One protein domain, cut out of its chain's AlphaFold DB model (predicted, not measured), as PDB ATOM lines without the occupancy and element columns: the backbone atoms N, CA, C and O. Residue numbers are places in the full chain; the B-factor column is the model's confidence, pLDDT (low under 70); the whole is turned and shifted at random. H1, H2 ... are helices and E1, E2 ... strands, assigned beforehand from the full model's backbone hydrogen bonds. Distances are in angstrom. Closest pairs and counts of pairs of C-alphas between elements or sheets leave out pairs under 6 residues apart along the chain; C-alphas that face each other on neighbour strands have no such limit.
ATOM      1  N   PHE A 149     -59.184   5.873 -28.143       95.12
ATOM      2  CA  PHE A 149     -58.543   7.059 -28.698       95.12
ATOM      3  C   PHE A 149     -57.859   7.922 -27.636       95.12
ATOM      4  O   PHE A 149     -58.191   7.902 -26.454       95.12
ATOM      5  N   ILE A 150     -56.913   8.735 -28.098       94.69
ATOM      6  CA  ILE A 150     -56.346   9.857 -27.346       94.69
ATOM      7  C   ILE A 150     -56.574  11.156 -28.119       94.69
ATOM      8  O   ILE A 150     -56.906  11.131 -29.303       94.69
ATOM      9  N   MET A 151     -56.337  12.297 -27.478       92.50
ATOM     10  CA  MET A 151     -56.297  13.587 -28.169       92.50
ATOM     11  C   MET A 151     -54.857  13.969 -28.537       92.50
ATOM     12  O   MET A 151     -53.904  13.705 -27.788       92.50
ATOM     13  N   SER A 152     -54.717  14.625 -29.684       92.00
ATOM     14  CA  SER A 152     -53.497  15.292 -30.133       92.00
ATOM     15  C   SER A 152     -53.020  16.355 -29.139       92.00
ATOM     16  O   SER A 152     -53.766  16.802 -28.261       92.00
ATOM     17  N   ASP A 153     -51.763  16.779 -29.273       90.44
ATOM     18  CA  ASP A 153     -51.171  17.841 -28.447       90.44
ATOM     19  C   ASP A 153     -51.901  19.183 -28.607       90.44
ATOM     20  O   ASP A 153     -52.028  19.937 -27.643       90.44
ATOM     21  N   ASP A 154     -52.406  19.474 -29.809       86.62
ATOM     22  CA  ASP A 154     -53.229  20.659 -30.063       86.62
ATOM     23  C   ASP A 154     -54.668  20.496 -29.557       86.62
ATOM     24  O   ASP A 154     -55.396  21.480 -29.493       86.62
ATOM     25  N   THR A 155     -55.085  19.294 -29.148       82.81
ATOM     26  CA  THR A 155     -56.446  18.947 -28.708       82.81
ATOM     27  C   THR A 155     -57.541  19.103 -29.773       82.81
ATOM     28  O   THR A 155     -58.724  19.075 -29.433       82.81
ATOM     29  N   HIS A 156     -57.169  19.230 -31.053       84.44
ATOM     30  CA  HIS A 156     -58.102  19.394 -32.176       84.44
ATOM     31  C   HIS A 156     -58.389  18.092 -32.934       84.44
ATOM     32  O   HIS A 156     -59.381  18.037 -33.659       84.44
ATOM     33  N   THR A 157     -57.561  17.057 -32.763       88.12
ATOM     34  CA  THR A 157     -57.660  15.793 -33.507       88.12
ATOM     35  C   THR A 157     -57.603  14.605 -32.548       88.12
ATOM     36  O   THR A 157     -56.771  14.562 -31.642       88.12
ATOM     37  N   PHE A 158     -58.475  13.615 -32.733       92.75
ATOM     38  CA  PHE A 158     -58.384  12.351 -32.013       92.75
ATOM     39  C   PHE A 158     -57.477  11.395 -32.788       92.75
ATOM     40  O   PHE A 158     -57.412  11.427 -34.016       92.75
ATOM     41  N   ILE A 159     -56.756  10.550 -32.064       94.75
ATOM     42  CA  ILE A 159     -55.859   9.547 -32.628       94.75
ATOM     43  C   ILE A 159     -56.338   8.198 -32.112       94.75
ATOM     44  O   ILE A 159     -56.324   7.958 -30.904       94.75
ATOM     45  N   GLU A 160     -56.777   7.324 -33.015       95.56
ATOM     46  CA  GLU A 160     -57.212   5.978 -32.646       95.56
ATOM     47  C   GLU A 160     -56.005   5.081 -32.377       95.56
ATOM     48  O   GLU A 160     -55.145   4.893 -33.238       95.56
ATOM     49  N   VAL A 161     -55.970   4.483 -31.189       96.31
ATOM     50  CA  VAL A 161     -54.796   3.764 -30.680       96.31
ATOM     51  C   VAL A 161     -54.481   2.533 -31.530       96.31
ATOM     52  O   VAL A 161     -53.384   2.405 -32.072       96.31
ATOM     53  N   GLY A 162     -55.461   1.639 -31.691       95.94
ATOM     54  CA  GLY A 162     -55.300   0.401 -32.458       95.94
ATOM     55  C   GLY A 162     -54.976   0.642 -33.941       95.94
ATOM     56  O   GLY A 162     -53.975   0.121 -34.435       95.94
ATOM     57  N   PRO A 163     -55.781   1.435 -34.673       95.75
ATOM     58  CA  PRO A 163     -55.507   1.812 -36.058       95.75
ATOM     59  C   PRO A 163     -54.136   2.461 -36.276       95.75
ATOM     60  O   PRO A 163     -53.483   2.137 -37.267       95.75
ATOM     61  N   CYS A 164     -53.673   3.316 -35.357       96.38
ATOM     62  CA  CYS A 164     -52.352   3.941 -35.445       96.38
ATOM     63  C   CYS A 164     -51.225   2.894 -35.402       96.38
ATOM     64  O   CYS A 164     -50.367   2.866 -36.288       96.38
ATOM     65  N   LEU A 165     -51.269   1.970 -34.434       96.44
ATOM     66  CA  LEU A 165     -50.282   0.890 -34.312       96.44
ATOM     67  C   LEU A 165     -50.349  -0.096 -35.489       96.44
ATOM     68  O   LEU A 165     -49.317  -0.482 -36.034       96.44
ATOM     69  N   ASN A 166     -51.551  -0.445 -35.955       94.88
ATOM     70  CA  ASN A 166     -51.730  -1.296 -37.136       94.88
ATOM     71  C   ASN A 166     -51.172  -0.670 -38.420       94.88
ATOM     72  O   ASN A 166     -50.711  -1.394 -39.302       94.88
ATOM     73  N   ALA A 167     -51.258   0.654 -38.575       93.88
ATOM     74  CA  ALA A 167     -50.673   1.335 -39.725       93.88
ATOM     75  C   ALA A 167     -49.140   1.229 -39.702       93.88
ATOM     76  O   ALA A 167     -48.533   0.928 -40.730       93.88
ATOM     77  N   ALA A 168     -48.530   1.397 -38.526       93.81
ATOM     78  CA  ALA A 168     -47.088   1.266 -38.336       93.81
ATOM     79  C   ALA A 168     -46.584  -0.160 -38.624       93.81
ATOM     80  O   ALA A 168     -45.620  -0.326 -39.372       93.81
ATOM     81  N   ASP A 169     -47.293  -1.178 -38.122       92.81
ATOM     82  CA  ASP A 169     -47.049  -2.594 -38.433       92.81
ATOM     83  C   ASP A 169     -47.078  -2.847 -39.953       92.81
ATOM     84  O   ASP A 169     -46.085  -3.272 -40.550       92.81
ATOM     85  N   LYS A 170     -48.186  -2.491 -40.619       91.06
ATOM     86  CA  LYS A 170     -48.357  -2.705 -42.069       91.06
ATOM     87  C   LYS A 170     -47.259  -2.046 -42.897       91.06
ATOM     88  O   LYS A 170     -46.793  -2.632 -43.875       91.06
ATOM     89  N   SER A 171     -46.849  -0.844 -42.504       90.62
ATOM     90  CA  SER A 171     -45.778  -0.092 -43.158       90.62
ATOM     91  C   SER A 171     -44.374  -0.504 -42.702       90.62
ATOM     92  O   SER A 171     -43.399   0.048 -43.209       90.62
ATOM     93  N   ARG A 172     -44.256  -1.471 -41.779       89.75
ATOM     94  CA  ARG A 172     -43.000  -1.965 -41.192       89.75
ATOM     95  C   ARG A 172     -42.106  -0.828 -40.703       89.75
ATOM     96  O   ARG A 172     -40.936  -0.730 -41.070       89.75
ATOM     97  N   THR A 173     -42.695   0.071 -39.923       92.69
ATOM     98  CA  THR A 173     -42.035   1.269 -39.406       92.69
ATOM     99  C   THR A 173     -42.332   1.455 -37.927       92.69
ATOM    100  O   THR A 173     -43.391   1.084 -37.436       92.69
ATOM    101  N   THR A 174     -41.405   2.093 -37.218       93.44
ATOM    102  CA  THR A 174     -41.607   2.557 -35.839       93.44
ATOM    103  C   THR A 174     -42.210   3.962 -35.781       93.44
ATOM    104  O   THR A 174     -42.556   4.449 -34.705       93.44
ATOM    105  N   THR A 175     -42.347   4.635 -36.930       95.38
ATOM    106  CA  THR A 175     -42.946   5.970 -37.008       95.38
ATOM    107  C   THR A 175     -44.466   5.877 -36.989       95.38
ATOM    108  O   THR A 175     -45.061   5.228 -37.845       95.38
ATOM    109  N   LEU A 176     -45.086   6.572 -36.037       96.31
ATOM    110  CA  LEU A 176     -46.535   6.652 -35.907       96.31
ATOM    111  C   LEU A 176     -47.093   7.887 -36.627       96.31
ATOM    112  O   LEU A 176     -46.469   8.952 -36.646       96.31
ATOM    113  N   PHE A 177     -48.288   7.740 -37.193       94.56
ATOM    114  CA  PHE A 177     -48.979   8.776 -37.961       94.56
ATOM    115  C   PHE A 177     -50.417   8.956 -37.473       94.56
ATOM    116  O   PHE A 177     -51.010   8.036 -36.900       94.56
ATOM    117  N   HIS A 178     -50.986  10.134 -37.724       91.81
ATOM    118  CA  HIS A 178     -52.406  10.392 -37.497       91.81
ATOM    119  C   HIS A 178     -53.288   9.474 -38.366       91.81
ATOM    120  O   HIS A 178     -52.968   9.170 -39.516       91.81
ATOM    121  N   THR A 179     -54.425   9.038 -37.811       84.00
ATOM    122  CA  THR A 179     -55.372   8.094 -38.444       84.00
ATOM    123  C   THR A 179     -56.493   8.783 -39.232       84.00
ATOM    124  O   THR A 179     -57.424   8.122 -39.706       84.00
ATOM    125  N   ASP A 180     -56.398  10.104 -39.385       80.12
ATOM    126  CA  ASP A 180     -57.332  10.981 -40.103       80.12
ATOM    127  C   ASP A 180     -57.025  11.094 -41.609       80.12
ATOM    128  O   ASP A 180     -57.709  11.816 -42.331       80.12
ATOM    129  N   GLY A 181     -56.001  10.381 -42.088       75.44
ATOM    130  CA  GLY A 181     -55.562  10.399 -43.484       75.44
ATOM    131  C   GLY A 181     -54.585  11.525 -43.829       75.44
ATOM    132  O   GLY A 181     -54.154  11.601 -44.973       75.44
ATOM    133  N   SER A 182     -54.188  12.369 -42.870       76.81
ATOM    134  CA  SER A 182     -53.302  13.519 -43.117       76.81
ATOM    135  C   SER A 182     -51.832  13.166 -43.395       76.81
ATOM    136  O   SER A 182     -51.033  14.075 -43.613       76.81
ATOM    137  N   GLU A 183     -51.447  11.882 -43.335       83.00
ATOM    138  CA  GLU A 183     -50.047  11.393 -43.344       83.00
ATOM    139  C   GLU A 183     -49.119  12.149 -42.367       83.00
ATOM    140  O   GLU A 183     -47.890  12.066 -42.433       83.00
ATOM    141  N   LYS A 184     -49.695  12.892 -41.417       92.25
ATOM    142  CA  LYS A 184     -48.958  13.706 -40.462       92.25
ATOM    143  C   LYS A 184     -48.332  12.783 -39.428       92.25
ATOM    144  O   LYS A 184     -49.022  11.999 -38.774       92.25
ATOM    145  N   LYS A 185     -47.012  12.885 -39.271       96.00
ATOM    146  CA  LYS A 185     -46.276  12.179 -38.220       96.00
ATOM    147  C   LYS A 185     -46.720  12.688 -36.846       96.00
ATOM    148  O   LYS A 185     -46.833  13.900 -36.655       96.00
ATOM    149  N   LEU A 186     -46.931  11.766 -35.907       96.62
ATOM    150  CA  LEU A 186     -47.219  12.110 -34.516       96.62
ATOM    151  C   LEU A 186     -46.035  12.848 -33.881       96.62
ATOM    152  O   LEU A 186     -44.870  12.553 -34.166       96.62
ATOM    153  N   THR A 187     -46.322  13.788 -32.982       96.00
ATOM    154  CA  THR A 187     -45.284  14.377 -32.129       96.00
ATOM    155  C   THR A 187     -44.669  13.311 -31.219       96.00
ATOM    156  O   THR A 187     -45.208  12.216 -31.041       96.00
ATOM    157  N   GLU A 188     -43.539  13.634 -30.591       95.62
ATOM    158  CA  GLU A 188     -42.914  12.742 -29.608       95.62
ATOM    159  C   GLU A 188     -43.856  12.442 -28.431       95.62
ATOM    160  O   GLU A 188     -43.986  11.299 -28.000       95.62
ATOM    161  N   ASN A 189     -44.582  13.454 -27.943       94.81
ATOM    162  CA  ASN A 189     -45.521  13.272 -26.837       94.81
ATOM    163  C   ASN A 189     -46.727  12.425 -27.253       94.81
ATOM    164  O   ASN A 189     -47.167  11.578 -26.481       94.81
ATOM    165  N   GLU A 190     -47.271  12.650 -28.450       96.00
ATOM    166  CA  GLU A 190     -48.371  11.851 -28.997       96.00
ATOM    167  C   GLU A 190     -47.946  10.395 -29.188       96.00
ATOM    168  O   GLU A 190     -48.639   9.491 -28.725       96.00
ATOM    169  N   THR A 191     -46.770  10.175 -29.781       97.12
ATOM    170  CA  THR A 191     -46.160   8.850 -29.944       97.12
ATOM    171  C   THR A 191     -46.044   8.150 -28.593       97.12
ATOM    172  O   THR A 191     -46.548   7.041 -28.422       97.12
ATOM    173  N   GLN A 192     -45.489   8.833 -27.590       96.44
ATOM    174  CA  GLN A 192     -45.327   8.263 -26.258       96.44
ATOM    175  C   GLN A 192     -46.666   8.001 -25.554       96.44
ATOM    176  O   GLN A 192     -46.767   7.048 -24.778       96.44
ATOM    177  N   ARG A 193     -47.712   8.790 -25.832       95.38
ATOM    178  CA  ARG A 193     -49.073   8.531 -25.332       95.38
ATOM    179  C   ARG A 193     -49.721   7.313 -25.989       95.38
ATOM    180  O   ARG A 193     -50.402   6.580 -25.282       95.38
ATOM    181  N   ILE A 194     -49.496   7.080 -27.284       96.94
ATOM    182  CA  ILE A 194     -49.971   5.872 -27.976       96.94
ATOM    183  C   ILE A 194     -49.242   4.630 -27.452       96.94
ATOM    184  O   ILE A 194     -49.890   3.653 -27.086       96.94
ATOM    185  N   ILE A 195     -47.910   4.679 -27.356       96.31
ATOM    186  CA  ILE A 195     -47.094   3.544 -26.897       96.31
ATOM    187  C   ILE A 195     -47.435   3.185 -25.447       96.31
ATOM    188  O   ILE A 195     -47.729   2.034 -25.142       96.31
ATOM    189  N   ASN A 196     -47.477   4.172 -24.546       95.12
ATOM    190  CA  ASN A 196     -47.826   3.939 -23.139       95.12
ATOM    191  C   ASN A 196     -49.328   3.991 -22.884       95.12
ATOM    192  O   ASN A 196     -49.750   4.284 -21.763       95.12
ATOM    193  N   HIS A 197     -50.151   3.750 -23.901       95.25
ATOM    194  CA  HIS A 197     -51.586   3.813 -23.722       95.25
ATOM    195  C   HIS A 197     -52.063   2.783 -22.699       95.25
ATOM    196  O   HIS A 197     -52.684   3.120 -21.689       95.25
ATOM    197  N   SER A 198     -51.684   1.532 -22.929       94.44
ATOM    198  CA  SER A 198     -51.911   0.401 -22.040       94.44
ATOM    199  C   SER A 198     -50.736  -0.574 -22.129       94.44
ATOM    200  O   SER A 198     -49.825  -0.391 -22.938       94.44
ATOM    201  N   LEU A 199     -50.737  -1.615 -21.292       92.88
ATOM    202  CA  LEU A 199     -49.724  -2.674 -21.366       92.88
ATOM    203  C   LEU A 199     -49.739  -3.389 -22.722       92.88
ATOM    204  O   LEU A 199     -48.684  -3.711 -23.258       92.88
ATOM    205  N   GLU A 200     -50.926  -3.591 -23.284       94.94
ATOM    206  CA  GLU A 200     -51.135  -4.242 -24.574       94.94
ATOM    207  C   GLU A 200     -50.630  -3.372 -25.731       94.94
ATOM    208  O   GLU A 200     -50.031  -3.891 -26.669       94.94
ATOM    209  N   ALA A 201     -50.825  -2.050 -25.656       96.44
ATOM    210  CA  ALA A 201     -50.312  -1.120 -26.662       96.44
ATOM    211  C   ALA A 201     -48.778  -1.085 -26.664       96.44
ATOM    212  O   ALA A 201     -48.168  -1.172 -27.730       96.44
ATOM    213  N   LEU A 202     -48.167  -1.038 -25.473       95.56
ATOM    214  CA  LEU A 202     -46.715  -1.092 -25.303       95.56
ATOM    215  C   LEU A 202     -46.150  -2.398 -25.868       95.56
ATOM    216  O   LEU A 202     -45.272  -2.368 -26.721       95.56
ATOM    217  N   TYR A 203     -46.716  -3.536 -25.456       94.50
ATOM    218  CA  TYR A 203     -46.293  -4.847 -25.943       94.50
ATOM    219  C   TYR A 203     -46.420  -4.966 -27.465       94.50
ATOM    220  O   TYR A 203     -45.522  -5.479 -28.132       94.50
ATOM    221  N   TYR A 204     -47.517  -4.467 -28.041       95.94
ATOM    222  CA  TYR A 204     -47.689  -4.496 -29.487       95.94
ATOM    223  C   TYR A 204     -46.653  -3.620 -30.203       95.94
ATOM    224  O   TYR A 204     -46.077  -4.052 -31.202       95.94
ATOM    225  N   TYR A 205     -46.359  -2.430 -29.678       96.25
ATOM    226  CA  TYR A 205     -45.331  -1.564 -30.245       96.25
ATOM    227  C   TYR A 205     -43.923  -2.174 -30.154       96.25
ATOM    228  O   TYR A 205     -43.209  -2.170 -31.156       96.25
ATOM    229  N   ASP A 206     -43.549  -2.775 -29.020       94.56
ATOM    230  CA  ASP A 206     -42.256  -3.461 -28.845       94.56
ATOM    231  C   ASP A 206     -42.057  -4.559 -29.903       94.56
ATOM    232  O   ASP A 206     -40.967  -4.765 -30.442       94.56
ATOM    233  N   VAL A 207     -43.138  -5.261 -30.246       92.62
ATOM    234  CA  VAL A 207     -43.143  -6.293 -31.283       92.62
ATOM    235  C   VAL A 207     -42.960  -5.695 -32.688       92.62
ATOM    236  O   VAL A 207     -42.204  -6.249 -33.496       92.62
ATOM    237  N   ILE A 208     -43.587  -4.548 -32.980       93.38
ATOM    238  CA  ILE A 208     -43.368  -3.797 -34.231       93.38
ATOM    239  C   ILE A 208     -41.903  -3.353 -34.327       93.38
ATOM    240  O   ILE A 208     -41.254  -3.589 -35.352       93.38
ATOM    241  N   GLU A 209     -41.356  -2.769 -33.259       93.06
ATOM    242  CA  GLU A 209     -39.962  -2.327 -33.196       93.06
ATOM    243  C   GLU A 209     -38.995  -3.493 -33.434       93.06
ATOM    244  O   GLU A 209     -38.134  -3.419 -34.318       93.06
ATOM    245  N   TYR A 210     -39.187  -4.607 -32.723       90.00
ATOM    246  CA  TYR A 210     -38.372  -5.808 -32.879       90.00
ATOM    247  C   TYR A 210     -38.385  -6.335 -34.322       90.00
ATOM    248  O   TYR A 210     -37.328  -6.633 -34.891       90.00
ATOM    249  N   SER A 211     -39.568  -6.422 -34.942       87.25
ATOM    250  CA  SER A 211     -39.722  -6.921 -36.317       87.25
ATOM    251  C   SER A 211     -39.053  -6.014 -37.361       87.25
ATOM    252  O   SER A 211     -38.481  -6.506 -38.341       87.25
ATOM    253  N   THR A 212     -39.067  -4.701 -37.113       87.25
ATOM    254  CA  THR A 212     -38.456  -3.681 -37.973       87.25
ATOM    255  C   THR A 212     -36.928  -3.729 -37.879       87.25
ATOM    256  O   THR A 212     -36.244  -3.630 -38.896       87.25
ATOM    257  N   GLN A 213     -36.376  -3.947 -36.678       85.06
ATOM    258  CA  GLN A 213     -34.928  -4.003 -36.447       85.06
ATOM    259  C   GLN A 213     -34.277  -5.323 -36.905       85.06
ATOM    260  O   GLN A 213     -33.131  -5.315 -37.358       85.06
ATOM    261  N   ARG A 214     -34.967  -6.470 -36.794       71.81
ATOM    262  CA  ARG A 214     -34.372  -7.812 -36.994       71.81
ATOM    263  C   ARG A 214     -34.848  -8.575 -38.236       71.81
ATOM    264  O   ARG A 214     -35.080  -9.776 -38.174       71.81
ATOM    265  N   LEU A 215     -34.875  -7.924 -39.398       61.28
ATOM    266  CA  LEU A 215     -35.003  -8.608 -40.699       61.28
ATOM    267  C   LEU A 215     -36.317  -9.402 -40.884       61.28
ATOM    268  O   LEU A 215     -36.295 -10.567 -41.270       61.28
ATOM    269  N   GLN A 216     -37.472  -8.750 -40.722       63.09
ATOM    270  CA  GLN A 216     -38.756  -9.247 -41.256       63.09
ATOM    271  C   GLN A 216     -39.262 -10.575 -40.660       63.09
ATOM    272  O   GLN A 216     -39.911 -11.360 -41.355       63.09
ATOM    273  N   MET A 217     -39.009 -10.841 -39.375       61.78
ATOM    274  CA  MET A 217     -39.740 -11.912 -38.694       61.78
ATOM    275  C   MET A 217     -41.238 -11.564 -38.627       61.78
ATOM    276  O   MET A 217     -41.572 -10.413 -38.336       61.78
ATOM    277  N   PRO A 218     -42.146 -12.524 -38.887       64.12
ATOM    278  CA  PRO A 218     -43.574 -12.278 -38.764       64.12
ATOM    279  C   PRO A 218     -43.917 -11.938 -37.311       64.12
ATOM    280  O   PRO A 218     -43.536 -12.656 -36.384       64.12
ATOM    281  N   ILE A 219     -44.639 -10.833 -37.136       67.19
ATOM    282  CA  ILE A 219     -45.199 -10.416 -35.853       67.19
ATOM    283  C   ILE A 219     -46.124 -11.530 -35.350       67.19
ATOM    284  O   ILE A 219     -46.960 -12.012 -36.124       67.19
ATOM    285  N   PRO A 220     -45.984 -11.980 -34.087       74.56
ATOM    286  CA  PRO A 220     -46.911 -12.935 -33.509       74.56
ATOM    287  C   PRO A 220     -48.348 -12.426 -33.693       74.56
ATOM    288  O   PRO A 220     -48.669 -11.346 -33.196       74.56
ATOM    289  N   PRO A 221     -49.243 -13.179 -34.360       69.81
ATOM    290  CA  PRO A 221     -50.590 -12.701 -34.696       69.81
ATOM    291  C   PRO A 221     -51.443 -12.363 -33.462       69.81
ATOM    292  O   PRO A 221     -52.508 -11.763 -33.580       69.81
ATOM    293  N   ASN A 222     -50.984 -12.740 -32.268       84.88
ATOM    294  CA  ASN A 222     -51.702 -12.533 -31.023       84.88
ATOM    295  C   ASN A 222     -51.553 -11.113 -30.458       84.88
ATOM    296  O   ASN A 222     -52.484 -10.670 -29.801       84.88
ATOM    297  N   SER A 223     -50.476 -10.363 -30.740       85.81
ATOM    298  CA  SER A 223     -50.250  -9.055 -30.091       85.81
ATOM    299  C   SER A 223     -51.295  -8.003 -30.483       85.81
ATOM    300  O   SER A 223     -51.861  -7.332 -29.623       85.81
ATOM    301  N   SER A 224     -51.618  -7.903 -31.778       91.56
ATOM    302  CA  SER A 224     -52.686  -7.019 -32.266       91.56
ATOM    303  C   SER A 224     -54.048  -7.448 -31.702       91.56
ATOM    304  O   SER A 224     -54.789  -6.636 -31.150       91.56
ATOM    305  N   ASN A 225     -54.352  -8.750 -31.758       91.75
ATOM    306  CA  ASN A 225     -55.611  -9.301 -31.253       91.75
ATOM    307  C   ASN A 225     -55.806  -9.050 -29.749       91.75
ATOM    308  O   ASN A 225     -56.921  -8.749 -29.327       91.75
ATOM    309  N   GLU A 226     -54.744  -9.154 -28.950       92.44
ATOM    310  CA  GLU A 226     -54.761  -8.852 -27.516       92.44
ATOM    311  C   GLU A 226     -55.104  -7.384 -27.258       92.44
ATOM    312  O   GLU A 226     -56.003  -7.115 -26.457       92.44
ATOM    313  N   LEU A 227     -54.489  -6.447 -27.991       93.44
ATOM    314  CA  LEU A 227     -54.830  -5.027 -27.896       93.44
ATOM    315  C   LEU A 227     -56.296  -4.772 -28.262       93.44
ATOM    316  O   LEU A 227     -57.025  -4.183 -27.468       93.44
ATOM    317  N   PHE A 228     -56.761  -5.220 -29.433       94.00
ATOM    318  CA  PHE A 228     -58.147  -4.970 -29.861       94.00
ATOM    319  C   PHE A 228     -59.173  -5.616 -28.932       94.00
ATOM    320  O   PHE A 228     -60.235  -5.042 -28.688       94.00
ATOM    321  N   LYS A 229     -58.857  -6.788 -28.375       93.75
ATOM    322  CA  LYS A 229     -59.689  -7.423 -27.355       93.75
ATOM    323  C   LYS A 229     -59.739  -6.576 -26.082       93.75
ATOM    324  O   LYS A 229     -60.833  -6.316 -25.592       93.75
ATOM    325  N   ALA A 230     -58.596  -6.123 -25.568       92.50
ATOM    326  CA  ALA A 230     -58.534  -5.301 -24.359       92.50
ATOM    327  C   ALA A 230     -59.257  -3.954 -24.533       92.50
ATOM    328  O   ALA A 230     -60.004  -3.536 -23.644       92.50
ATOM    329  N   LEU A 231     -59.089  -3.325 -25.703       92.56
ATOM    330  CA  LEU A 231     -59.780  -2.100 -26.094       92.56
ATOM    331  C   LEU A 231     -61.301  -2.298 -26.100       92.56
ATOM    332  O   LEU A 231     -62.016  -1.606 -25.378       92.56
ATOM    333  N   LYS A 232     -61.787  -3.311 -26.824       91.38
ATOM    334  CA  LYS A 232     -63.219  -3.610 -26.943       91.38
ATOM    335  C   LYS A 232     -63.863  -4.027 -25.619       91.38
ATOM    336  O   LYS A 232     -65.017  -3.702 -25.367       91.38
ATOM    337  N   GLU A 233     -63.137  -4.763 -24.779       91.25
ATOM    338  CA  GLU A 233     -63.619  -5.207 -23.466       91.25
ATOM    339  C   GLU A 233     -63.483  -4.131 -22.371       91.25
ATOM    340  O   GLU A 233     -63.904  -4.377 -21.244       91.25
ATOM    341  N   GLN A 234     -62.905  -2.959 -22.676       84.75
ATOM    342  CA  GLN A 234     -62.625  -1.878 -21.719       84.75
ATOM    343  C   GLN A 234     -61.779  -2.322 -20.509       84.75
ATOM    344  O   GLN A 234     -61.916  -1.804 -19.399       84.75
ATOM    345  N   LYS A 235     -60.873  -3.284 -20.726       85.25
ATOM    346  CA  LYS A 235     -60.012  -3.874 -19.681       85.25
ATOM    347  C   LYS A 235     -58.591  -3.315 -19.659       85.25
ATOM    348  O   LYS A 235     -57.752  -3.805 -18.909       85.25
ATOM    349  N   CYS A 236     -58.314  -2.290 -20.459       82.94
ATOM    350  CA  CYS A 236     -56.997  -1.671 -20.505       82.94
ATOM    351  C   CYS A 236     -56.669  -0.963 -19.182       82.94
ATOM    352  O   CYS A 236     -57.371  -0.040 -18.762       82.94
ATOM    353  N   HIS A 237     -55.546  -1.335 -18.565       81.94
ATOM    354  CA  HIS A 237     -54.935  -0.528 -17.513       81.94
ATOM    355  C   HIS A 237     -54.203   0.649 -18.152       81.94
ATOM    356  O   HIS A 237     -53.087   0.512 -18.661       81.94
ATOM    357  N   MET A 238     -54.869   1.798 -18.148       86.94
ATOM    358  CA  MET A 238     -54.398   3.001 -18.815       86.94
ATOM    359  C   MET A 238     -53.153   3.567 -18.125       86.94
ATOM    360  O   MET A 238     -53.153   3.794 -16.913       86.94
TER     361      MET A 238
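AT A GLANCE: This is residues 149 to 238 of the 445 residues of an uncharacterized protein of Aquicella lusitana (UniProt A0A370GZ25). Three helices, H1, H3 and H4, stand side by side as a small bundle, their centres making a triangle. A two-stranded hairpin, E1 and E2, leads directly into the first end of H1, and the short helix H2 lies crosswise by the same end of H1 and the first part of H3. The hairpin's turn near His 156 and the loop near Leu 215 mark the two ends of the longest axis, and a long loop, residues 171 to 187, leads from H1 to H2. The printed part has 90 residues in the order E1 E2 H1 H2 H3 H4, the sheet E1 - E2 is antiparallel, and the class is mostly helix. It is compact, with a radius of gyration of the C-alphas of 12.5 A and spans of 37 by 29 by 19 A.

HOW THE PARTS SIT: E1, residues 149 to 151, and E2, residues 158 to 160, form an antiparallel hairpin at 151 degrees, with N 150 and O 159 3.0 A apart and N 159 and O 150 2.8 A apart, within hydrogen-bond range. H1, residues 161 to 170, follows E2 by a tight link. H2, residues 188 to 195, is close to H1 but not clearly touching, about perpendicular at 86 degrees; their closest C-alphas, Val 161 and Ile 194, are 5.9 A apart. E2 and H2 are only just apart, at 8.4 A. H3, residues 199 to 213, is the hub, touching three helices. It touches H2 only at the corner, with its residues 201 to 205 alone; the closest C-alphas, Ile 195 and Leu 202, are 4.9 A apart, and the lines stand only just about perpendicular, at 71 degrees. H3 touches H1 at a shallow tilt of 15 degrees, the same way, with C-alphas of Asp 169 and Ile 208 closest at 5.7 A. H4, residues 222 to 232, makes a helical hairpin with H3, opposite ways at 30 degrees; C-alphas of Glu 200 and Leu 227 are closest at 5.0 A. H4 touches H1 at 21 degrees, opposite ways, closest at the C-alphas of Gly 162 and Phe 228, 6.6 A. In H1, H2, H3 and H4 every O i to N i+4 pair is within hydrogen-bond range.

IN THESE COORDINATES: E1 begins at C-alpha 149, (-58.543, 7.059, -28.698), and is 6.9 A long; E2 is 6.5 A. H1 is 14.6 A, H2 10.5 A, and H3 21.2 A, ending at C-alpha 213, (-34.928, -4.003, -36.447). H4 is 15.1 A and ends at C-alpha 232, (-63.219, -3.610, -26.943).

THE WHOLE: The C-alphas farthest apart, His 156 and Leu 215, are 37.3 A apart. The printed part has no cut, and its long link is H1 to H2, 17 residues. Mean pLDDT of the printed part is 89.5; residues 215 to 219 and 221 are under 70.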